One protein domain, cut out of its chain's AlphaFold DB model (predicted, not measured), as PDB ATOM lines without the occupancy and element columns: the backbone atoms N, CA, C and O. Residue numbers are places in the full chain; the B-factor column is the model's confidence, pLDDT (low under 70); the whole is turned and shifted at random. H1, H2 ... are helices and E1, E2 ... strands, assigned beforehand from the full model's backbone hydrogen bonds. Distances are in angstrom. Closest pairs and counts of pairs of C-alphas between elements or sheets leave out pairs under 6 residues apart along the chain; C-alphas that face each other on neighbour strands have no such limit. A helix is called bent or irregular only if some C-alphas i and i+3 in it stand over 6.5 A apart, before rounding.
ATOM      1  N   GLU A   3      38.053  20.397 -26.571       89.00
ATOM      2  CA  GLU A   3      37.477  20.272 -25.214       89.00
ATOM      3  C   GLU A   3      36.031  20.775 -25.080       89.00
ATOM      4  O   GLU A   3      35.275  20.291 -24.248       89.00
ATOM      5  N   LYS A   4      35.617  21.734 -25.921       88.56
ATOM      6  CA  LYS A   4      34.235  22.238 -25.937       88.56
ATOM      7  C   LYS A   4      33.238  21.207 -26.485       88.56
ATOM      8  O   LYS A   4      32.041  21.341 -26.246       88.56
ATOM      9  N   TRP A   5      33.709  20.264 -27.293       91.94
ATOM     10  CA  TRP A   5      32.885  19.306 -28.030       91.94
ATOM     11  C   TRP A   5      33.168  17.856 -27.655       91.94
ATOM     12  O   TRP A   5      32.333  17.010 -27.951       91.94
ATOM     13  N   THR A   6      34.318  17.561 -27.052       94.19
ATOM     14  CA  THR A   6      34.806  16.194 -26.860       94.19
ATOM     15  C   THR A   6      35.241  15.922 -25.430       94.19
ATOM     16  O   THR A   6      35.752  16.820 -24.763       94.19
ATOM     17  N   SER A   7      35.117  14.678 -24.993       93.50
ATOM     18  CA  SER A   7      35.620  14.133 -23.727       93.50
ATOM     19  C   SER A   7      36.635  13.024 -23.997       93.50
ATOM     20  O   SER A   7      36.625  12.439 -25.075       93.50
ATOM     21  N   GLY A   8      37.498  12.740 -23.020       89.38
ATOM     22  CA  GLY A   8      38.570  11.751 -23.150       89.38
ATOM     23  C   GLY A   8      39.858  12.328 -23.749       89.38
ATOM     24  O   GLY A   8      39.829  13.275 -24.537       89.38
ATOM     25  N   GLU A   9      40.994  11.762 -23.338       78.00
ATOM     26  CA  GLU A   9      42.316  12.093 -23.889       78.00
ATOM     27  C   GLU A   9      42.768  11.041 -24.907       78.00
ATOM     28  O   GLU A   9      43.011  11.378 -26.062       78.00
ATOM     29  N   GLN A  10      42.830   9.767 -24.502       79.00
ATOM     30  CA  GLN A  10      43.262   8.660 -25.367       79.00
ATOM     31  C   GLN A  10      42.127   8.103 -26.243       79.00
ATOM     32  O   GLN A  10      42.353   7.833 -27.417       79.00
ATOM     33  N   ASP A  11      40.912   8.008 -25.694       87.31
ATOM     34  CA  ASP A  11      39.686   7.565 -26.381       87.31
ATOM     35  C   ASP A  11      38.713   8.745 -26.541       87.31
ATOM     36  O   ASP A  11      37.652   8.836 -25.909       87.31
ATOM     37  N   ARG A  12      39.171   9.765 -27.277       93.75
ATOM     38  CA  ARG A  12      38.439  11.023 -27.418       93.75
ATOM     39  C   ARG A  12      37.165  10.798 -28.237       93.75
ATOM     40  O   ARG A  12      37.227  10.298 -29.352       93.75
ATOM     41  N   HIS A  13      36.029  11.253 -27.719       95.94
ATOM     42  CA  HIS A  13      34.707  11.126 -28.346       95.94
ATOM     43  C   HIS A  13      33.871  12.390 -28.128       95.94
ATOM     44  O   HIS A  13      34.213  13.236 -27.298       95.94
ATOM     45  N   PHE A  14      32.771  12.559 -28.865       96.44
ATOM     46  CA  PHE A  14      31.906  13.726 -28.705       96.44
ATOM     47  C   PHE A  14      31.102  13.680 -27.399       96.44
ATOM     48  O   PHE A  14      30.481  12.681 -27.048       96.44
ATOM     49  N   GLN A  15      31.028  14.821 -26.714       94.81
ATOM     50  CA  GLN A  15      30.104  15.025 -25.601       94.81
ATOM     51  C   GLN A  15      28.695  15.234 -26.160       94.81
ATOM     52  O   GLN A  15      28.390  16.297 -26.711       94.81
ATOM     53  N   LEU A  16      27.835  14.224 -26.033       92.31
ATOM     54  CA  LEU A  16      26.456  14.302 -26.509       92.31
ATOM     55  C   LEU A  16      25.671  15.398 -25.778       92.31
ATOM     56  O   LEU A  16      25.778  15.585 -24.568       92.31
ATOM     57  N   ASN A  17      24.858  16.127 -26.535       87.56
ATOM     58  CA  ASN A  17      24.030  17.218 -26.045       87.56
ATOM     59  C   ASN A  17      22.823  17.348 -26.978       87.56
ATOM     60  O   ASN A  17      22.989  17.749 -28.127       87.56
ATOM     61  N   SER A  18      21.615  17.053 -26.502       79.19
ATOM     62  CA  SER A  18      20.404  17.011 -27.339       79.19
ATOM     63  C   SER A  18      20.087  18.317 -28.077       79.19
ATOM     64  O   SER A  18      19.427  18.279 -29.111       79.19
ATOM     65  N   GLU A  19      20.590  19.464 -27.619       86.00
ATOM     66  CA  GLU A  19      20.434  20.748 -28.311       86.00
ATOM     67  C   GLU A  19      21.484  20.959 -29.406       86.00
ATOM     68  O   GLU A  19      21.306  21.778 -30.314       86.00
ATOM     69  N   LYS A  20      22.628  20.268 -29.310       87.88
ATOM     70  CA  LYS A  20      23.800  20.549 -30.137       87.88
ATOM     71  C   LYS A  20      24.315  19.378 -30.949       87.88
ATOM     72  O   LYS A  20      24.577  19.575 -32.134       87.88
ATOM     73  N   VAL A  21      24.537  18.227 -30.346       92.69
ATOM     74  CA  VAL A  21      25.098  17.048 -31.001       92.69
ATOM     75  C   VAL A  21      24.403  15.789 -30.508       92.69
ATOM     76  O   VAL A  21      24.261  15.573 -29.306       92.69
ATOM     77  N   ARG A  22      23.978  14.949 -31.445       94.50
ATOM     78  CA  ARG A  22      23.244  13.714 -31.168       94.50
ATOM     79  C   ARG A  22      23.984  12.527 -31.770       94.50
ATOM     80  O   ARG A  22      24.574  12.649 -32.841       94.50
ATOM     81  N   ALA A  23      23.928  11.388 -31.087       96.00
ATOM     82  CA  ALA A  23      24.438  10.137 -31.629       96.00
ATOM     83  C   ALA A  23      23.695   9.761 -32.920       96.00
ATOM     84  O   ALA A  23      22.486   9.972 -33.038       96.00
ATOM     85  N   LEU A  24      24.427   9.208 -33.881       95.88
ATOM     86  CA  LEU A  24      23.834   8.577 -35.055       95.88
ATOM     87  C   LEU A  24      23.336   7.177 -34.686       95.88
ATOM     88  O   LEU A  24      23.900   6.532 -33.801       95.88
ATOM     89  N   ASP A  25      22.300   6.704 -35.376       95.25
ATOM     90  CA  ASP A  25      21.988   5.277 -35.350       95.25
ATOM     91  C   ASP A  25      23.122   4.467 -36.007       95.25
ATOM     92  O   ASP A  25      23.976   5.010 -36.717       95.25
ATOM     93  N   ILE A  26      23.163   3.163 -35.724       95.81
ATOM     94  CA  ILE A  26      24.244   2.282 -36.192       95.81
ATOM     95  C   ILE A  26      24.373   2.322 -37.725       95.81
ATOM     96  O   ILE A  26      25.481   2.590 -38.195       95.81
ATOM     97  N   PRO A  27      23.287   2.169 -38.515       95.50
ATOM     98  CA  PRO A  27      23.399   2.195 -39.971       95.50
ATOM     99  C   PRO A  27      23.968   3.513 -40.498       95.50
ATOM    100  O   PRO A  27      24.857   3.513 -41.351       95.50
ATOM    101  N   ARG A  28      23.509   4.662 -39.984       94.75
ATOM    102  CA  ARG A  28      23.992   5.962 -40.456       94.75
ATOM    103  C   ARG A  28      25.424   6.235 -40.020       94.75
ATOM    104  O   ARG A  28      26.170   6.882 -40.759       94.75
ATOM    105  N   ARG A  29      25.815   5.752 -38.838       96.81
ATOM    106  CA  ARG A  29      27.195   5.813 -38.349       96.81
ATOM    107  C   ARG A  29      28.135   5.060 -39.288       96.81
ATOM    108  O   ARG A  29      29.140   5.633 -39.704       96.81
ATOM    109  N   GLU A  30      27.795   3.824 -39.643       96.38
ATOM    110  CA  GLU A  30      28.581   2.987 -40.560       96.38
ATOM    111  C   GLU A  30      28.695   3.629 -41.946       96.38
ATOM    112  O   GLU A  30      29.806   3.851 -42.422       96.38
ATOM    113  N   GLN A  31      27.575   4.075 -42.529       95.56
ATOM    114  CA  GLN A  31      27.571   4.786 -43.816       95.56
ATOM    115  C   GLN A  31      28.516   5.999 -43.829       95.56
ATOM    116  O   GLN A  31      29.206   6.254 -44.819       95.56
ATOM    117  N   LEU A  32      28.531   6.785 -42.745       96.75
ATOM    118  CA  LEU A  32      29.377   7.971 -42.653       96.75
ATOM    119  C   LEU A  32      30.861   7.615 -42.525       96.75
ATOM    120  O   LEU A  32      31.696   8.264 -43.157       96.75
ATOM    121  N   ILE A  33      31.185   6.593 -41.735       96.62
ATOM    122  CA  ILE A  33      32.555   6.093 -41.585       96.62
ATOM    123  C   ILE A  33      33.073   5.562 -42.927       96.62
ATOM    124  O   ILE A  33      34.151   5.968 -43.364       96.62
ATOM    125  N   ASP A  34      32.273   4.766 -43.633       95.06
ATOM    126  CA  ASP A  34      32.628   4.223 -44.947       95.06
ATOM    127  C   ASP A  34      32.863   5.333 -45.979       95.06
ATOM    128  O   ASP A  34      33.840   5.316 -46.735       95.06
ATOM    129  N   ALA A  35      32.014   6.365 -45.984       94.75
ATOM    130  CA  ALA A  35      32.183   7.513 -46.871       94.75
ATOM    131  C   ALA A  35      33.452   8.331 -46.560       94.75
ATOM    132  O   ALA A  35      34.036   8.950 -47.461       94.75
ATOM    133  N   LEU A  36      33.892   8.338 -45.297       95.38
ATOM    134  CA  LEU A  36      35.118   8.998 -44.851       95.38
ATOM    135  C   LEU A  36      36.380   8.161 -45.099       95.38
ATOM    136  O   LEU A  36      37.454   8.749 -45.241       95.38
ATOM    137  N   ALA A  37      36.273   6.837 -45.236       90.44
ATOM    138  CA  ALA A  37      37.426   5.956 -45.436       90.44
ATOM    139  C   ALA A  37      38.290   6.379 -46.643       90.44
ATOM    140  O   ALA A  37      39.511   6.471 -46.550       90.44
ATOM    141  N   ASN A  38      37.650   6.746 -47.760       85.56
ATOM    142  CA  ASN A  38      38.333   7.187 -48.987       85.56
ATOM    143  C   ASN A  38      38.425   8.716 -49.134       85.56
ATOM    144  O   ASN A  38      38.915   9.231 -50.145       85.56
ATOM    145  N   TYR A  39      37.919   9.479 -48.161       93.19
ATOM    146  CA  TYR A  39      37.889  10.937 -48.248       93.19
ATOM    147  C   TYR A  39      39.300  11.534 -48.295       93.19
ATOM    148  O   TYR A  39      39.540  12.390 -49.145       93.19
ATOM    149  N   ARG A  40      40.244  11.067 -47.465       90.94
ATOM    150  CA  ARG A  40      41.595  11.653 -47.401       90.94
ATOM    151  C   ARG A  40      42.354  11.524 -48.715       90.94
ATOM    152  O   ARG A  40      42.835  12.531 -49.220       90.94
ATOM    153  N   ALA A  41      42.389  10.334 -49.313       90.06
ATOM    154  CA  ALA A  41      43.067  10.114 -50.592       90.06
ATOM    155  C   ALA A  41      42.487  11.008 -51.705       90.06
ATOM    156  O   ALA A  41      43.216  11.689 -52.432       90.06
ATOM    157  N   ARG A  42      41.150  11.076 -51.793       92.38
ATOM    158  CA  ARG A  42      40.444  11.939 -52.753       92.38
ATOM    159  C   ARG A  42      40.702  13.422 -52.497       92.38
ATOM    160  O   ARG A  42      40.957  14.155 -53.450       92.38
ATOM    161  N   ARG A  43      40.662  13.858 -51.237       93.00
ATOM    162  CA  ARG A  43      40.982  15.229 -50.824       93.00
ATOM    163  C   ARG A  43      42.419  15.579 -51.190       93.00
ATOM    164  O   ARG A  43      42.634  16.621 -51.794       93.00
ATOM    165  N   ASN A  44      43.387  14.709 -50.907       91.75
ATOM    166  CA  ASN A  44      44.792  14.966 -51.217       91.75
ATOM    167  C   ASN A  44      45.000  15.085 -52.729       91.75
ATOM    168  O   ASN A  44      45.630  16.033 -53.185       91.75
ATOM    169  N   LYS A  45      44.377  14.201 -53.522       92.88
ATOM    170  CA  LYS A  45      44.402  14.298 -54.988       92.88
ATOM    171  C   LYS A  45      43.789  15.609 -55.489       92.88
ATOM    172  O   LYS A  45      44.365  16.252 -56.358       92.88
ATOM    173  N   PHE A  46      42.637  16.003 -54.948       91.69
ATOM    174  CA  PHE A  46      41.953  17.246 -55.315       91.69
ATOM    175  C   PHE A  46      42.784  18.494 -54.977       91.69
ATOM    176  O   PHE A  46      42.883  19.414 -55.784       91.69
ATOM    177  N   MET A  47      43.399  18.506 -53.796       89.69
ATOM    178  CA  MET A  47      44.159  19.640 -53.270       89.69
ATOM    179  C   MET A  47      45.621  19.669 -53.741       89.69
ATOM    180  O   MET A  47      46.324  20.632 -53.448       89.69
ATOM    181  N   GLY A  48      46.090  18.634 -54.447       89.50
ATOM    182  CA  GLY A  48      47.498  18.490 -54.831       89.50
ATOM    183  C   GLY A  48      48.432  18.255 -53.638       89.50
ATOM    184  O   GLY A  48      49.584  18.673 -53.676       89.50
ATOM    185  N   LEU A  49      47.929  17.634 -52.570       87.62
ATOM    186  CA  LEU A  49      48.700  17.298 -51.372       87.62
ATOM    187  C   LEU A  49      49.401  15.949 -51.546       87.62
ATOM    188  O   LEU A  49      48.914  15.068 -52.263       87.62
ATOM    189  N   GLU A  50      50.514  15.773 -50.837       85.88
ATOM    190  CA  GLU A  50      51.237  14.503 -50.794       85.88
ATOM    191  C   GLU A  50      50.334  13.367 -50.299       85.88
ATOM    192  O   GLU A  50      49.485  13.531 -49.416       85.88
ATOM    193  N   GLN A  51      50.495  12.195 -50.908       84.00
ATOM    194  CA  GLN A  51      49.849  10.977 -50.432       84.00
ATOM    195  C   GLN A  51      50.681  10.385 -49.299       84.00
ATOM    196  O   GLN A  51      51.896  10.554 -49.248       84.00
ATOM    197  N   THR A  52      50.019   9.690 -48.387       80.94
ATOM    198  CA  THR A  52      50.666   9.038 -47.254       80.94
ATOM    199  C   THR A  52      49.994   7.707 -46.996       80.94
ATOM    200  O   THR A  52      48.770   7.593 -47.095       80.94
ATOM    201  N   ASP A  53      50.810   6.715 -46.658       77.62
ATOM    202  CA  ASP A  53      50.356   5.356 -46.379       77.62
ATOM    203  C   ASP A  53      49.754   5.225 -44.973       77.62
ATOM    204  O   ASP A  53      49.064   4.249 -44.681       77.62
ATOM    205  N   LYS A  54      49.983   6.208 -44.085       80.94
ATOM    206  CA  LYS A  54      49.376   6.198 -42.750       80.94
ATOM    207  C   LYS A  54      47.870   6.439 -42.886       80.94
ATOM    208  O   LYS A  54      47.498   7.422 -43.522       80.94
ATOM    209  N   PRO A  55      46.991   5.627 -42.283       79.88
ATOM    210  CA  PRO A  55      45.553   5.863 -42.342       79.88
ATOM    211  C   PRO A  55      45.147   7.112 -41.545       79.88
ATOM    212  O   PRO A  55      45.793   7.478 -40.566       79.88
ATOM    213  N   MET A  56      44.057   7.757 -41.971       89.94
ATOM    214  CA  MET A  56      43.322   8.713 -41.135       89.94
ATOM    215  C   MET A  56      42.434   7.916 -40.191       89.94
ATOM    216  O   MET A  56      41.643   7.093 -40.654       89.94
ATOM    217  N   GLU A  57      42.543   8.162 -38.894       92.50
ATOM    218  CA  GLU A  57      41.716   7.484 -37.905       92.50
ATOM    219  C   GLU A  57      40.431   8.287 -37.675       92.50
ATOM    220  O   GLU A  57      40.463   9.510 -37.536       92.50
ATOM    221  N   ILE A  58      39.287   7.602 -37.656       95.12
ATOM    222  CA  ILE A  58      37.991   8.195 -37.322       95.12
ATOM    223  C   ILE A  58      37.663   7.757 -35.898       95.12
ATOM    224  O   ILE A  58      37.356   6.592 -35.668       95.12
ATOM    225  N   LEU A  59      37.740   8.696 -34.958       95.44
ATOM    226  CA  LEU A  59      37.539   8.435 -33.534       95.44
ATOM    227  C   LEU A  59      36.048   8.374 -33.193       95.44
ATOM    228  O   LEU A  59      35.586   7.455 -32.521       95.44
ATOM    229  N   ASP A  60      35.265   9.333 -33.693       97.00
ATOM    230  CA  ASP A  60      33.829   9.385 -33.425       97.00
ATOM    231  C   ASP A  60      33.072  10.195 -34.486       97.00
ATOM    232  O   ASP A  60      33.646  11.045 -35.171       97.00
ATOM    233  N   VAL A  61      31.765   9.960 -34.617       97.94
ATOM    234  CA  VAL A  61      30.884  10.711 -35.518       97.94
ATOM    235  C   VAL A  61      29.520  10.979 -34.882       97.94
ATOM    236  O   VAL A  61      28.905  10.103 -34.277       97.94
ATOM    237  N   VAL A  62      29.012  12.198 -35.061       97.50
ATOM    238  CA  VAL A  62      27.724  12.646 -34.503       97.50
ATOM    239  C   VAL A  62      26.956  13.520 -35.484       97.50
ATOM    240  O   VAL A  62      27.526  14.167 -36.365       97.50
ATOM    241  N   GLU A  63      25.644  13.609 -35.300       95.75
ATOM    242  CA  GLU A  63      24.817  14.606 -35.968       95.75
ATOM    243  C   GLU A  63      24.910  15.956 -35.256       95.75
ATOM    244  O   GLU A  63      24.838  16.037 -34.031       95.75
ATOM    245  N   ARG A  64      25.031  17.040 -36.025       93.50
ATOM    246  CA  ARG A  64      25.075  18.416 -35.523       93.50
ATOM    247  C   ARG A  64      23.710  19.087 -35.692       93.50
ATOM    248  O   ARG A  64      23.313  19.434 -36.801       93.50
ATOM    249  N   LEU A  65      23.060  19.385 -34.572       90.88
ATOM    250  CA  LEU A  65      21.721  19.982 -34.507       90.88
ATOM    251  C   LEU A  65      21.758  21.516 -34.404       90.88
ATOM    252  O   LEU A  65      22.753  22.094 -33.974       90.88
ATOM    253  N   GLY A  66      20.686  22.207 -34.805       80.19
ATOM    254  CA  GLY A  66      20.510  23.646 -34.536       80.19
ATOM    255  C   GLY A  66      21.658  24.545 -35.024       80.19
ATOM    256  O   GLY A  66      22.088  25.462 -34.320       80.19
ATOM    257  N   ALA A  67      22.253  24.245 -36.184       77.00
ATOM    258  CA  ALA A  67      23.443  24.940 -36.673       77.00
ATOM    259  C   ALA A  67      23.177  25.814 -37.910       77.00
ATOM    260  O   ALA A  67      23.021  25.308 -39.018       77.00
ATOM    261  N   GLY A  68      23.315  27.132 -37.736       63.28
ATOM    262  CA  GLY A  68      23.258  28.134 -38.808       63.28
ATOM    263  C   GLY A  68      21.902  28.832 -38.885       63.28
ATOM    264  O   GLY A  68      20.873  28.180 -38.835       63.28
ATOM    265  N   THR A  69      21.913  30.158 -39.015       57.00
ATOM    266  CA  THR A  69      20.707  31.003 -39.029       57.00
ATOM    267  C   THR A  69      19.954  30.944 -40.361       57.00
ATOM    268  O   THR A  69      18.736  30.873 -40.363       57.00
ATOM    269  N   GLY A  70      20.671  30.902 -41.491       54.50
ATOM    270  CA  GLY A  70      20.095  30.757 -42.842       54.50
ATOM    271  C   GLY A  70      20.169  29.339 -43.424       54.50
ATOM    272  O   GLY A  70      19.901  29.142 -44.601       54.50
ATOM    273  N   SER A  71      20.608  28.355 -42.635       56.72
ATOM    274  CA  SER A  71      20.670  26.941 -43.045       56.72
ATOM    275  C   SER A  71      20.118  26.009 -41.971       56.72
ATOM    276  O   SER A  71      20.551  24.860 -41.871       56.72
ATOM    277  N   LEU A  72      19.236  26.543 -41.123       64.38
ATOM    278  CA  LEU A  72      18.507  25.765 -40.136       64.38
ATOM    279  C   LEU A  72      17.676  24.732 -40.915       64.38
ATOM    280  O   LEU A  72      16.907  25.109 -41.792       64.38
ATOM    281  N   GLY A  73      17.917  23.443 -40.673       69.56
ATOM    282  CA  GLY A  73      17.290  22.343 -41.421       69.56
ATOM    283  C   GLY A  73      18.212  21.598 -42.394       69.56
ATOM    284  O   GLY A  73      17.907  20.465 -42.754       69.56
ATOM    285  N   ASN A  74      19.381  22.142 -42.762       84.12
ATOM    286  CA  ASN A  74      20.341  21.366 -43.555       84.12
ATOM    287  C   ASN A  74      21.041  20.326 -42.678       84.12
ATOM    288  O   ASN A  74      21.679  20.682 -41.681       84.12
ATOM    289  N   ARG A  75      20.997  19.060 -43.110       92.00
ATOM    290  CA  ARG A  75      21.701  17.956 -42.450       92.00
ATOM    291  C   ARG A  75      23.190  18.252 -42.308       92.00
ATOM    292  O   ARG A  75      23.846  18.766 -43.226       92.00
ATOM    293  N   ARG A  76      23.721  17.936 -41.132       94.88
ATOM    294  CA  ARG A  76      25.098  18.243 -40.767       94.88
ATOM    295  C   ARG A  76      25.634  17.207 -39.797       94.88
ATOM    296  O   ARG A  76      24.963  16.876 -38.827       94.88
ATOM    297  N   PHE A  77      26.862  16.767 -40.021       96.50
ATOM    298  CA  PHE A  77      27.565  15.819 -39.167       96.50
ATOM    299  C   PHE A  77      28.895  16.411 -38.715       96.50
ATOM    300  O   PHE A  77      29.479  17.250 -39.410       96.50
ATOM    301  N   TYR A  78      29.362  15.970 -37.554       97.12
ATOM    302  CA  TYR A  78      30.746  16.130 -37.136       97.12
ATOM    303  C   TYR A  78      31.436  14.778 -37.135       97.12
ATOM    304  O   TYR A  78      30.864  13.797 -36.672       97.12
ATOM    305  N   ALA A  79      32.666  14.757 -37.640       97.69
ATOM    306  CA  ALA A  79      33.570  13.631 -37.483       97.69
ATOM    307  C   ALA A  79      34.787  14.099 -36.695       97.69
ATOM    308  O   ALA A  79      35.404  15.103 -37.048       97.69
ATOM    309  N   LEU A  80      35.092  13.399 -35.614       96.75
ATOM    310  CA  LEU A  80      36.327  13.551 -34.875       96.75
ATOM    311  C   LEU A  80      37.336  12.603 -35.513       96.75
ATOM    312  O   LEU A  80      37.113  11.395 -35.554       96.75
ATOM    313  N   ILE A  81      38.414  13.163 -36.042       94.56
ATOM    314  CA  ILE A  81      39.467  12.405 -36.708       94.56
ATOM    315  C   ILE A  81      40.792  12.629 -36.001       94.56
ATOM    316  O   ILE A  81      40.983  13.681 -35.393       94.56
ATOM    317  N   ARG A  82      41.711  11.686 -36.162       91.50
ATOM    318  CA  ARG A  82      43.133  11.881 -35.902       91.50
ATOM    319  C   ARG A  82      43.884  11.787 -37.226       91.50
ATOM    320  O   ARG A  82      43.768  10.797 -37.951       91.50
ATOM    321  N   ASP A  83      44.589  12.860 -37.570       87.06
ATOM    322  CA  ASP A  83      45.343  12.996 -38.821       87.06
ATOM    323  C   ASP A  83      46.694  13.681 -38.546       87.06
ATOM    324  O   ASP A  83      46.877  14.337 -37.520       87.06
ATOM    325  N   ILE A  84      47.649  13.520 -39.460       75.12
ATOM    326  CA  ILE A  84      48.963  14.163 -39.384       75.12
ATOM    327  C   ILE A  84      48.819  15.612 -39.865       75.12
ATOM    328  O   ILE A  84      48.417  15.830 -41.010       75.12
ATOM    329  N   ASP A  85      49.222  16.593 -39.052       64.31
ATOM    330  CA  ASP A  85      49.464  17.958 -39.545       64.31
ATOM    331  C   ASP A  85      50.954  18.140 -39.843       64.31
ATOM    332  O   ASP A  85      51.814  17.795 -39.030       64.31
ATOM    333  N   LYS A  86      51.266  18.691 -41.022       56.75
ATOM    334  CA  LYS A  86      52.608  19.195 -41.387       56.75
ATOM    335  C   LYS A  86      53.785  18.293 -40.974       56.75
ATOM    336  O   LYS A  86      54.817  18.784 -40.525       56.75
ATOM    337  N   GLN A  87      53.632  16.980 -41.146       56.19
ATOM    338  CA  GLN A  87      54.679  15.968 -40.955       56.19
ATOM    339  C   GLN A  87      55.358  15.922 -39.570       56.19
ATOM    340  O   GLN A  87      56.450  15.366 -39.467       56.19
ATOM    341  N   THR A  88      54.764  16.480 -38.508       55.66
ATOM    342  CA  THR A  88      55.458  16.564 -37.207       55.66
ATOM    343  C   THR A  88      54.796  15.749 -36.097       55.66
ATOM    344  O   THR A  88      55.527  15.006 -35.450       55.66
ATOM    345  N   GLU A  89      53.463  15.753 -35.937       68.44
ATOM    346  CA  GLU A  89      52.739  14.913 -34.953       68.44
ATOM    347  C   GLU A  89      51.284  14.604 -35.389       68.44
ATOM    348  O   GLU A  89      50.742  15.237 -36.302       68.44
ATOM    349  N   ASP A  90      50.654  13.605 -34.752       73.44
ATOM    350  CA  ASP A  90      49.220  13.326 -34.906       73.44
ATOM    351  C   ASP A  90      48.392  14.332 -34.100       73.44
ATOM    352  O   ASP A  90      48.644  14.557 -32.914       73.44
ATOM    353  N   HIS A  91      47.352  14.885 -34.718       85.62
ATOM    354  CA  HIS A  91      46.439  15.818 -34.071       85.62
ATOM    355  C   HIS A  91      44.982  15.414 -34.283       85.62
ATOM    356  O   HIS A  91      44.597  14.895 -35.333       85.62
ATOM    357  N   ASP A  92      44.162  15.687 -33.268       91.56
ATOM    358  CA  ASP A  92      42.724  15.461 -33.334       91.56
ATOM    359  C   ASP A  92      42.030  16.685 -33.958       91.56
ATOM    360  O   ASP A  92      42.211  17.821 -33.510       91.56
ATOM    361  N   PHE A  93      41.176  16.462 -34.953       92.62
ATOM    362  CA  PHE A  93      40.415  17.505 -35.641       92.62
ATOM    363  C   PHE A  93      38.927  17.194 -35.635       92.62
ATOM    364  O   PHE A  93      38.510  16.040 -35.680       92.62
ATOM    365  N   ILE A  94      38.106  18.244 -35.657       95.44
ATOM    366  CA  ILE A  94      36.674  18.100 -35.915       95.44
ATOM    367  C   ILE A  94      36.405  18.527 -37.351       95.44
ATOM    368  O   ILE A  94      36.529  19.706 -37.686       95.44
ATOM    369  N   LEU A  95      35.976  17.579 -38.174       96.62
ATOM    370  CA  LEU A  95      35.454  17.850 -39.500       96.62
ATOM    371  C   LEU A  95      33.996  18.304 -39.425       96.62
ATOM    372  O   LEU A  95      33.159  17.717 -38.744       96.62
ATOM    373  N   ASP A  96      33.696  19.353 -40.173       96.19
ATOM    374  CA  ASP A  96      32.380  19.891 -40.445       96.19
ATOM    375  C   ASP A  96      31.836  19.339 -41.766       96.19
ATOM    376  O   ASP A  96      32.260  19.765 -42.842       96.19
ATOM    377  N   ILE A  97      30.870  18.423 -41.684       97.31
ATOM    378  CA  ILE A  97      30.296  17.734 -42.842       97.31
ATOM    379  C   ILE A  97      28.890  18.282 -43.073       97.31
ATOM    380  O   ILE A  97      27.976  18.017 -42.296       97.31
ATOM    381  N   LYS A  98      28.699  19.098 -44.111       95.81
ATOM    382  CA  LYS A  98      27.455  19.860 -44.326       95.81
ATOM    383  C   LYS A  98      26.814  19.524 -45.666       95.81
ATOM    384  O   LYS A  98      27.480  19.653 -46.694       95.81
ATOM    385  N   LEU A  99      25.522  19.191 -45.648       95.69
ATOM    386  CA  LEU A  99      24.723  18.948 -46.849       95.69
ATOM    387  C   LEU A  99      24.785  20.152 -47.793       95.69
ATOM    388  O   LEU A  99      24.588  21.300 -47.372       95.69
ATOM    389  N   GLN A 100      25.048  19.872 -49.068       95.12
ATOM    390  CA  GLN A 100      25.093  20.864 -50.132       95.12
ATOM    391  C   GLN A 100      23.931  20.659 -51.097       95.12
ATOM    392  O   GLN A 100      23.694  19.553 -51.577       95.12
ATOM    393  N   GLY A 101      23.246  21.759 -51.397       92.00
ATOM    394  CA  GLY A 101      22.170  21.821 -52.376       92.00
ATOM    395  C   GLY A 101      22.507  22.742 -53.544       92.00
ATOM    396  O   GLY A 101      23.605  23.318 -53.637       92.00
ATOM    397  N   GLN A 102      21.519  22.899 -54.419       91.75
ATOM    398  CA  GLN A 102      21.550  23.884 -55.488       91.75
ATOM    399  C   GLN A 102      21.796  25.292 -54.914       91.75
ATOM    400  O   GLN A 102      21.336  25.611 -53.813       91.75
ATOM    401  N   PRO A 103      22.557  26.151 -55.615       89.31
ATOM    402  CA  PRO A 103      22.657  27.551 -55.238       89.31
ATOM    403  C   PRO A 103      21.292  28.227 -55.356       89.31
ATOM    404  O   PRO A 103      20.510  27.891 -56.235       89.31
ATOM    405  N   THR A 104      21.045  29.250 -54.541       87.38
ATOM    406  CA  THR A 104      19.802  30.038 -54.593       87.38
ATOM    407  C   THR A 104      19.504  30.587 -55.991       87.38
ATOM    408  O   THR A 104      18.350  30.638 -56.393       87.38
ATOM    409  N   ALA A 105      20.543  30.951 -56.751       89.12
ATOM    410  CA  ALA A 105      20.400  31.455 -58.115       89.12
ATOM    411  C   ALA A 105      19.901  30.402 -59.123       89.12
ATOM    412  O   ALA A 105      19.440  30.784 -60.188       89.12
ATOM    413  N   TYR A 106      19.972  29.103 -58.802       92.62
ATOM    414  CA  TYR A 106      19.653  28.015 -59.734       92.62
ATOM    415  C   TYR A 106      18.236  28.118 -60.305       92.62
ATOM    416  O   TYR A 106      18.047  27.951 -61.500       92.62
ATOM    417  N   GLY A 107      17.249  28.460 -59.471       94.19
ATOM    418  CA  GLY A 107      15.854  28.599 -59.906       94.19
ATOM    419  C   GLY A 107      15.578  29.802 -60.815       94.19
ATOM    420  O   GLY A 107      14.451  29.962 -61.268       94.19
ATOM    421  N   TYR A 108      16.580  30.650 -61.056       95.12
ATOM    422  CA  TYR A 108      16.491  31.824 -61.925       95.12
ATOM    423  C   TYR A 108      17.331  31.681 -63.198       95.12
ATOM    424  O   TYR A 108      17.398  32.630 -63.976       95.12
ATOM    425  N   LEU A 109      17.993  30.537 -63.382       95.00
ATOM    426  CA  LEU A 109      18.781  30.253 -64.574       95.00
ATOM    427  C   LEU A 109      17.867  29.921 -65.756       95.00
ATOM    428  O   LEU A 109      16.801  29.324 -65.579       95.00
ATOM    429  N   SER A 110      18.307  30.261 -66.967       97.31
ATOM    430  CA  SER A 110      17.695  29.746 -68.192       97.31
ATOM    431  C   SER A 110      17.875  28.225 -68.303       97.31
ATOM    432  O   SER A 110      18.631  27.601 -67.547       97.31
ATOM    433  N   GLU A 111      17.193  27.597 -69.261       97.12
ATOM    434  CA  GLU A 111      17.384  26.171 -69.543       97.12
ATOM    435  C   GLU A 111      18.825  25.873 -69.982       97.12
ATOM    436  O   GLU A 111      19.431  24.905 -69.514       97.12
ATOM    437  N   GLU A 112      19.408  26.731 -70.823       97.06
ATOM    438  CA  GLU A 112      20.794  26.608 -71.272       97.06
ATOM    439  C   GLU A 112      21.781  26.745 -70.108       97.06
ATOM    440  O   GLU A 112      22.665  25.901 -69.954       97.06
ATOM    441  N   GLU A 113      21.601  27.756 -69.255       95.00
ATOM    442  CA  GLU A 113      22.441  27.983 -68.073       95.00
ATOM    443  C   GLU A 113      22.321  26.831 -67.064       95.00
ATOM    444  O   GLU A 113      23.306  26.407 -66.456       95.00
ATOM    445  N   THR A 114      21.116  26.280 -66.908       95.19
ATOM    446  CA  THR A 114      20.857  25.114 -66.057       95.19
ATOM    447  C   THR A 114      21.584  23.879 -66.579       95.19
ATOM    448  O   THR A 114      22.213  23.150 -65.803       95.19
ATOM    449  N   LYS A 115      21.529  23.642 -67.895       95.69
ATOM    450  CA  LYS A 115      22.247  22.540 -68.537       95.69
ATOM    451  C   LYS A 115      23.757  22.700 -68.363       95.69
ATOM    452  O   LYS A 115      24.410  21.766 -67.908       95.69
ATOM    453  N   GLU A 116      24.293  23.883 -68.657       93.38
ATOM    454  CA  GLU A 116      25.714  24.186 -68.470       93.38
ATOM    455  C   GLU A 116      26.151  23.971 -67.015       93.38
ATOM    456  O   GLU A 116      27.191  23.365 -66.752       93.38
ATOM    457  N   TYR A 117      25.350  24.417 -66.046       92.19
ATOM    458  CA  TYR A 117      25.627  24.180 -64.634       92.19
ATOM    459  C   TYR A 117      25.704  22.679 -64.310       92.19
ATOM    460  O   TYR A 117      26.636  22.248 -63.626       92.19
ATOM    461  N   ASN A 118      24.735  21.886 -64.774       92.81
ATOM    462  CA  ASN A 118      24.671  20.453 -64.474       92.81
ATOM    463  C   ASN A 118      25.826  19.683 -65.140       92.81
ATOM    464  O   ASN A 118      26.361  18.756 -64.536       92.81
ATOM    465  N   ASP A 119      26.249  20.102 -66.336       93.62
ATOM    466  CA  ASP A 119      27.386  19.514 -67.052       93.62
ATOM    467  C   ASP A 119      28.730  19.838 -66.365       93.62
ATOM    468  O   ASP A 119      29.656  19.026 -66.382       93.62
ATOM    469  N   ASN A 120      28.840  21.009 -65.725       90.12
ATOM    470  CA  ASN A 120      30.073  21.465 -65.076       90.12
ATOM    471  C   ASN A 120      30.318  20.862 -63.683       90.12
ATOM    472  O   ASN A 120      31.463  20.823 -63.230       90.12
ATOM    473  N   PHE A 121      29.277  20.413 -62.973       91.31
ATOM    474  CA  PHE A 121      29.409  19.989 -61.578       91.31
ATOM    475  C   PHE A 121      28.831  18.598 -61.321       91.31
ATOM    476  O   PHE A 121      27.624  18.419 -61.207       91.31
ATOM    477  N   ALA A 122      29.719  17.634 -61.062       91.12
ATOM    478  CA  ALA A 122      29.337  16.263 -60.712       91.12
ATOM    479  C   ALA A 122      28.495  16.158 -59.421       91.12
ATOM    480  O   ALA A 122      27.744  15.205 -59.240       91.12
ATOM    481  N   SER A 123      28.643  17.106 -58.488       94.12
ATOM    482  CA  SER A 123      27.737  17.260 -57.344       94.12
ATOM    483  C   SER A 123      27.816  18.668 -56.754       94.12
ATOM    484  O   SER A 123      28.769  19.418 -56.987       94.12
ATOM    485  N   HIS A 124      26.842  19.026 -55.917       94.69
ATOM    486  CA  HIS A 124      26.838  20.319 -55.230       94.69
ATOM    487  C   HIS A 124      27.984  20.468 -54.224       94.69
ATOM    488  O   HIS A 124      28.458  21.584 -54.001       94.69
ATOM    489  N   ALA A 125      28.467  19.365 -53.648       96.06
ATOM    490  CA  ALA A 125      29.631  19.389 -52.774       96.06
ATOM    491  C   ALA A 125      30.954  19.577 -53.531       96.06
ATOM    492  O   ALA A 125      31.820  20.300 -53.038       96.06
ATOM    493  N   VAL A 126      31.080  19.017 -54.740       94.81
ATOM    494  CA  VAL A 126      32.220  19.288 -55.638       94.81
ATOM    495  C   VAL A 126      32.244  20.769 -56.010       94.81
ATOM    496  O   VAL A 126      33.237  21.441 -55.751       94.81
ATOM    497  N   ARG A 127      31.105  21.316 -56.464       94.81
ATOM    498  CA  ARG A 127      30.951  22.757 -56.733       94.81
ATOM    499  C   ARG A 127      31.389  23.618 -55.548       94.81
ATOM    500  O   ARG A 127      32.064  24.629 -55.725       94.81
ATOM    501  N   HIS A 128      30.980  23.243 -54.333       95.31
ATOM    502  CA  HIS A 128      31.377  23.953 -53.121       95.31
ATOM    503  C   HIS A 128      32.899  23.923 -52.925       95.31
ATOM    504  O   HIS A 128      33.485  24.964 -52.631       95.31
ATOM    505  N   ALA A 129      33.540  22.759 -53.073       95.25
ATOM    506  CA  ALA A 129      34.989  22.628 -52.944       95.25
ATOM    507  C   ALA A 129      35.734  23.460 -54.001       95.25
ATOM    508  O   ALA A 129      36.622  24.232 -53.643       95.25
ATOM    509  N   ASP A 130      35.314  23.403 -55.267       92.69
ATOM    510  CA  ASP A 130      35.904  24.194 -56.355       92.69
ATOM    511  C   ASP A 130      35.801  25.697 -56.098       92.69
ATOM    512  O   ASP A 130      36.797  26.422 -56.180       92.69
ATOM    513  N   ALA A 131      34.609  26.172 -55.726       92.62
ATOM    514  CA  ALA A 131      34.383  27.578 -55.415       92.62
ATOM    515  C   ALA A 131      35.215  28.034 -54.207       92.62
ATOM    516  O   ALA A 131      35.806  29.115 -54.229       92.62
ATOM    517  N   TYR A 132      35.299  27.210 -53.158       94.31
ATOM    518  CA  TYR A 132      36.078  27.530 -51.964       94.31
ATOM    519  C   TYR A 132      37.576  27.627 -52.279       94.31
ATOM    520  O   TYR A 132      38.229  28.588 -51.864       94.31
ATOM    521  N   THR A 133      38.108  26.691 -53.067       92.94
ATOM    522  CA  THR A 133      39.493  26.731 -53.555       92.94
ATOM    523  C   THR A 133      39.738  27.954 -54.435       92.94
ATOM    524  O   THR A 133      40.767  28.608 -54.301       92.94
ATOM    525  N   ALA A 134      38.794  28.317 -55.306       91.75
ATOM    526  CA  ALA A 134      38.928  29.481 -56.180       91.75
ATOM    527  C   ALA A 134      38.970  30.812 -55.412       91.75
ATOM    528  O   ALA A 134      39.681  31.736 -55.804       91.75
ATOM    529  N   LEU A 135      38.220  30.914 -54.314       92.88
ATOM    530  CA  LEU A 135      38.150  32.120 -53.487       92.88
ATOM    531  C   LEU A 135      39.336  32.252 -52.516       92.88
ATOM    532  O   LEU A 135      39.637  33.366 -52.077       92.88
ATOM    533  N   SER A 136      40.009  31.155 -52.157       90.44
ATOM    534  CA  SER A 136      41.062  31.154 -51.133       90.44
ATOM    535  C   SER A 136      42.476  31.165 -51.716       90.44
ATOM    536  O   SER A 136      42.719  30.642 -52.795       90.44
ATOM    537  N   ASP A 137      43.410  31.774 -50.984       86.62
ATOM    538  CA  ASP A 137      44.855  31.641 -51.249       86.62
ATOM    539  C   ASP A 137      45.401  30.376 -50.587       86.62
ATOM    540  O   ASP A 137      46.123  29.588 -51.182       86.62
ATOM    541  N   PHE A 138      44.955  30.169 -49.347       88.44
ATOM    542  CA  PHE A 138      45.264  29.027 -48.504       88.44
ATOM    543  C   PHE A 138      43.926  28.387 -48.137       88.44
ATOM    544  O   PHE A 138      43.303  28.766 -47.139       88.44
ATOM    545  N   PRO A 139      43.351  27.555 -49.020       90.31
ATOM    546  CA  PRO A 139      42.145  26.815 -48.685       90.31
ATOM    547  C   PRO A 139      42.396  25.908 -47.476       90.31
ATOM    548  O   PRO A 139      43.525  25.529 -47.178       90.31
ATOM    549  N   ASP A 140      41.311  25.589 -46.780       91.50
ATOM    550  CA  ASP A 140      41.315  24.648 -45.666       91.50
ATOM    551  C   ASP A 140      41.963  23.323 -46.098       91.50
ATOM    552  O   ASP A 140      41.629  22.779 -47.154       91.50
ATOM    553  N   HIS A 141      42.896  22.821 -45.289       89.75
ATOM    554  CA  HIS A 141      43.628  21.596 -45.583       89.75
ATOM    555  C   HIS A 141      42.684  20.394 -45.705       89.75
ATOM    556  O   HIS A 141      42.917  19.526 -46.541       89.75
ATOM    557  N   HIS A 142      41.581  20.378 -44.952       93.12
ATOM    558  CA  HIS A 142      40.542  19.352 -44.983       93.12
ATOM    559  C   HIS A 142      39.383  19.682 -45.941       93.12
ATOM    560  O   HIS A 142      38.317  19.057 -45.884       93.12
ATOM    561  N   LEU A 143      39.551  20.637 -46.857       95.81
ATOM    562  CA  LEU A 143      38.530  20.922 -47.856       95.81
ATOM    563  C   LEU A 143      38.303  19.716 -48.777       95.81
ATOM    564  O   LEU A 143      39.196  19.268 -49.489       95.81
ATOM    565  N   GLY A 144      37.070  19.222 -48.813       96.56
ATOM    566  CA  GLY A 144      36.672  18.172 -49.741       96.56
ATOM    567  C   GLY A 144      35.177  17.904 -49.692       96.56
ATOM    568  O   GLY A 144      34.376  18.782 -49.363       96.56
ATOM    569  N   TRP A 145      34.789  16.681 -50.031       97.56
ATOM    570  CA  TRP A 145      33.395  16.258 -50.020       97.56
ATOM    571  C   TRP A 145      33.259  14.775 -49.700       97.56
ATOM    572  O   TRP A 145      34.205  14.009 -49.850       97.56
ATOM    573  N   VAL A 146      32.064  14.356 -49.302       97.12
ATOM    574  CA  VAL A 146      31.637  12.953 -49.198       97.12
ATOM    575  C   VAL A 146      30.243  12.809 -49.795       97.12
ATOM    576  O   VAL A 146      29.503  13.791 -49.894       97.12
ATOM    577  N   SER A 147      29.908  11.595 -50.213       94.88
ATOM    578  CA  SER A 147      28.563  11.247 -50.664       94.88
ATOM    579  C   SER A 147      27.972  10.265 -49.668       94.88
ATOM    580  O   SER A 147      28.655   9.327 -49.266       94.88
ATOM    581  N   LEU A 148      26.729  10.498 -49.264       93.31
ATOM    582  CA  LEU A 148      25.966   9.593 -48.411       93.31
ATOM    583  C   LEU A 148      24.650   9.341 -49.129       93.31
ATOM    584  O   LEU A 148      23.886  10.283 -49.337       93.31
ATOM    585  N   GLU A 149      24.411   8.095 -49.532       88.69
ATOM    586  CA  GLU A 149      23.253   7.730 -50.356       88.69
ATOM    587  C   GLU A 149      23.201   8.608 -51.626       88.69
ATOM    588  O   GLU A 149      24.170   8.647 -52.384       88.69
ATOM    589  N   ASN A 150      22.112   9.355 -51.838       88.69
ATOM    590  CA  ASN A 150      21.925  10.248 -52.988       88.69
ATOM    591  C   ASN A 150      22.269  11.716 -52.680       88.69
ATOM    592  O   ASN A 150      21.921  12.618 -53.442       88.69
ATOM    593  N   GLU A 151      22.925  11.979 -51.553       94.50
ATOM    594  CA  GLU A 151      23.248  13.325 -51.097       94.50
ATOM    595  C   GLU A 151      24.748  13.607 -51.134       94.50
ATOM    596  O   GLU A 151      25.588  12.739 -50.889       94.50
ATOM    597  N   SER A 152      25.089  14.874 -51.376       95.94
ATOM    598  CA  SER A 152      26.473  15.345 -51.401       95.94
ATOM    599  C   SER A 152      26.744  16.312 -50.253       95.94
ATOM    600  O   SER A 152      25.999  17.271 -50.032       95.94
ATOM    601  N   TYR A 153      27.835  16.081 -49.529       97.62
ATOM    602  CA  TYR A 153      28.216  16.852 -48.353       97.62
ATOM    603  C   TYR A 153      29.593  17.474 -48.549       97.62
ATOM    604  O   TYR A 153      30.536  16.798 -48.950       97.62
ATOM    605  N   SER A 154      29.732  18.759 -48.225       97.38
ATOM    606  CA  SER A 154      31.042  19.404 -48.124       97.38
ATOM    607  C   SER A 154      31.727  18.970 -46.835       97.38
ATOM    608  O   SER A 154      31.063  18.935 -45.799       97.38
ATOM    609  N   VAL A 155      33.039  18.768 -46.873       97.75
ATOM    610  CA  VAL A 155      33.884  18.510 -45.702       97.75
ATOM    611  C   VAL A 155      34.869  19.662 -45.543       97.75
ATOM    612  O   VAL A 155      35.438  20.127 -46.532       97.75
ATOM    613  N   ARG A 156      35.023  20.143 -44.310       95.88
ATOM    614  CA  ARG A 156      35.980  21.180 -43.903       95.88
ATOM    615  C   ARG A 156      36.436  20.937 -42.475       95.88
ATOM    616  O   ARG A 156      35.701  20.322 -41.714       95.88
ATOM    617  N   GLU A 157      37.567  21.481 -42.074       94.06
ATOM    618  CA  GLU A 157      37.925  21.585 -40.669       94.06
ATOM    619  C   GLU A 157      37.034  22.623 -39.971       94.06
ATOM    620  O   GLU A 157      36.733  23.719 -40.469       94.06
ATOM    621  N   ARG A 158      36.598  22.304 -38.758       91.75
ATOM    622  CA  ARG A 158      35.954  23.276 -37.892       91.75
ATOM    623  C   ARG A 158      37.000  24.244 -37.333       91.75
ATOM    624  O   ARG A 158      37.703  23.920 -36.387       91.75
TER     625      ARG A 158
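AT A GLANCE: This is residues 3 to 158 of the 253 residues of an uncharacterized protein of uncultured marine bacterium MedDCM-OCT-S09-C166 (UniProt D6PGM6). A strongly twisted sheet of six strands curls round the helix H1, while H5 covers the opposite face over E6 and E5, and H2 packs on the sheet near E5. H3 and H4 form a small arm away from the sheet, at one end of the longest axis. The printed part has 156 residues with five named helices and six named strands, in the order E1 H1 H2 E2 E3 E4 H3 H4 H5 E5 E6. The sheet runs E1 E2 E3 E4 E6 E5, antiparallel throughout, and the class is mixed, helices and strands. The whole is compact, with a radius of gyration of the C-alphas of 16.5 A and spans of 54 by 38 by 28 A.

IN THESE COORDINATES: Residues 3 to 20 hold no named element, but residues 6 to 7 pair antiparallel with residues 13 to 14. E1, residues 21 to 23, begins at C-alpha 21 (25.098, 17.048, -31.001). H1, residues 26 to 37, is 16.5 A long, and H2 takes residues 39 to 47. E2, residues 57 to 64, is 20.1 A long; E3, residues 76 to 85, is 24.4 A and bends by 68 degrees at residue 82; E4, residues 89 to 99, is 30.7 A. H3, residues 104 to 108, is only just irregular, with C-alphas 104 and 107 6.8 A apart. H4 spans residues 111 to 120, 14.3 A, and H5 residues 124 to 135, 16.4 A. E5, residues 144 to 148, is followed by E6, residues 151 to 157, which ends at C-alpha 157 (37.925, 21.585, -40.669).

HOW THE PARTS SIT: E1 and E5 are the edge strands. N 22 and O 63 of E1 and E2 are 2.9 A apart, within hydrogen-bond range. E2, E3 and E4 form a meander, each strand the antiparallel neighbour of the one before, with N 59 to O 80 at 2.8 A and N 81 to O 93 at 2.9 A. Between the neighbour strands E4 and E6, N 96 and O 156 are within hydrogen-bond range at 2.7 A, and in the hairpin E5 and E6, N 146 and O 153 are within hydrogen-bond range at 2.9 A. H5 on one face and H1 on the other make three layers, helices on both faces of a sheet. The closest C-alphas of H1 and E5 are those of Ala 35 and Val 146, 5.9 A. H5 runs along the strands at a height over the sheet of 9.6 A; its closest C-alphas with E6 are those of Ala 125 and Ser 154, 4.9 A. H2 is on the sheet, with Arg 43 and Gly 144 of E5 closest, their C-alphas 5.3 A apart. H3 and H4 are not on the sheet and are close but not clearly touching, the C-alphas of Tyr 106 and Thr 114 being 7.1 A apart. Every O i to N i+4 pair is within hydrogen-bond range in H1, H2, H4 and H5; in H3 it is 0 of 1, with 1 of 2 O i to N i+3 pairs.

THE WHOLE: The two C-alphas farthest apart, those of Gln 10 and Glu 112, are 54.2 A apart. The printed part has no cut, and the link from E2 to E3, 11 residues, is long. The mean pLDDT of the printed part is 89.8, and residues 68 to 73 and 85 to 89 are under 70.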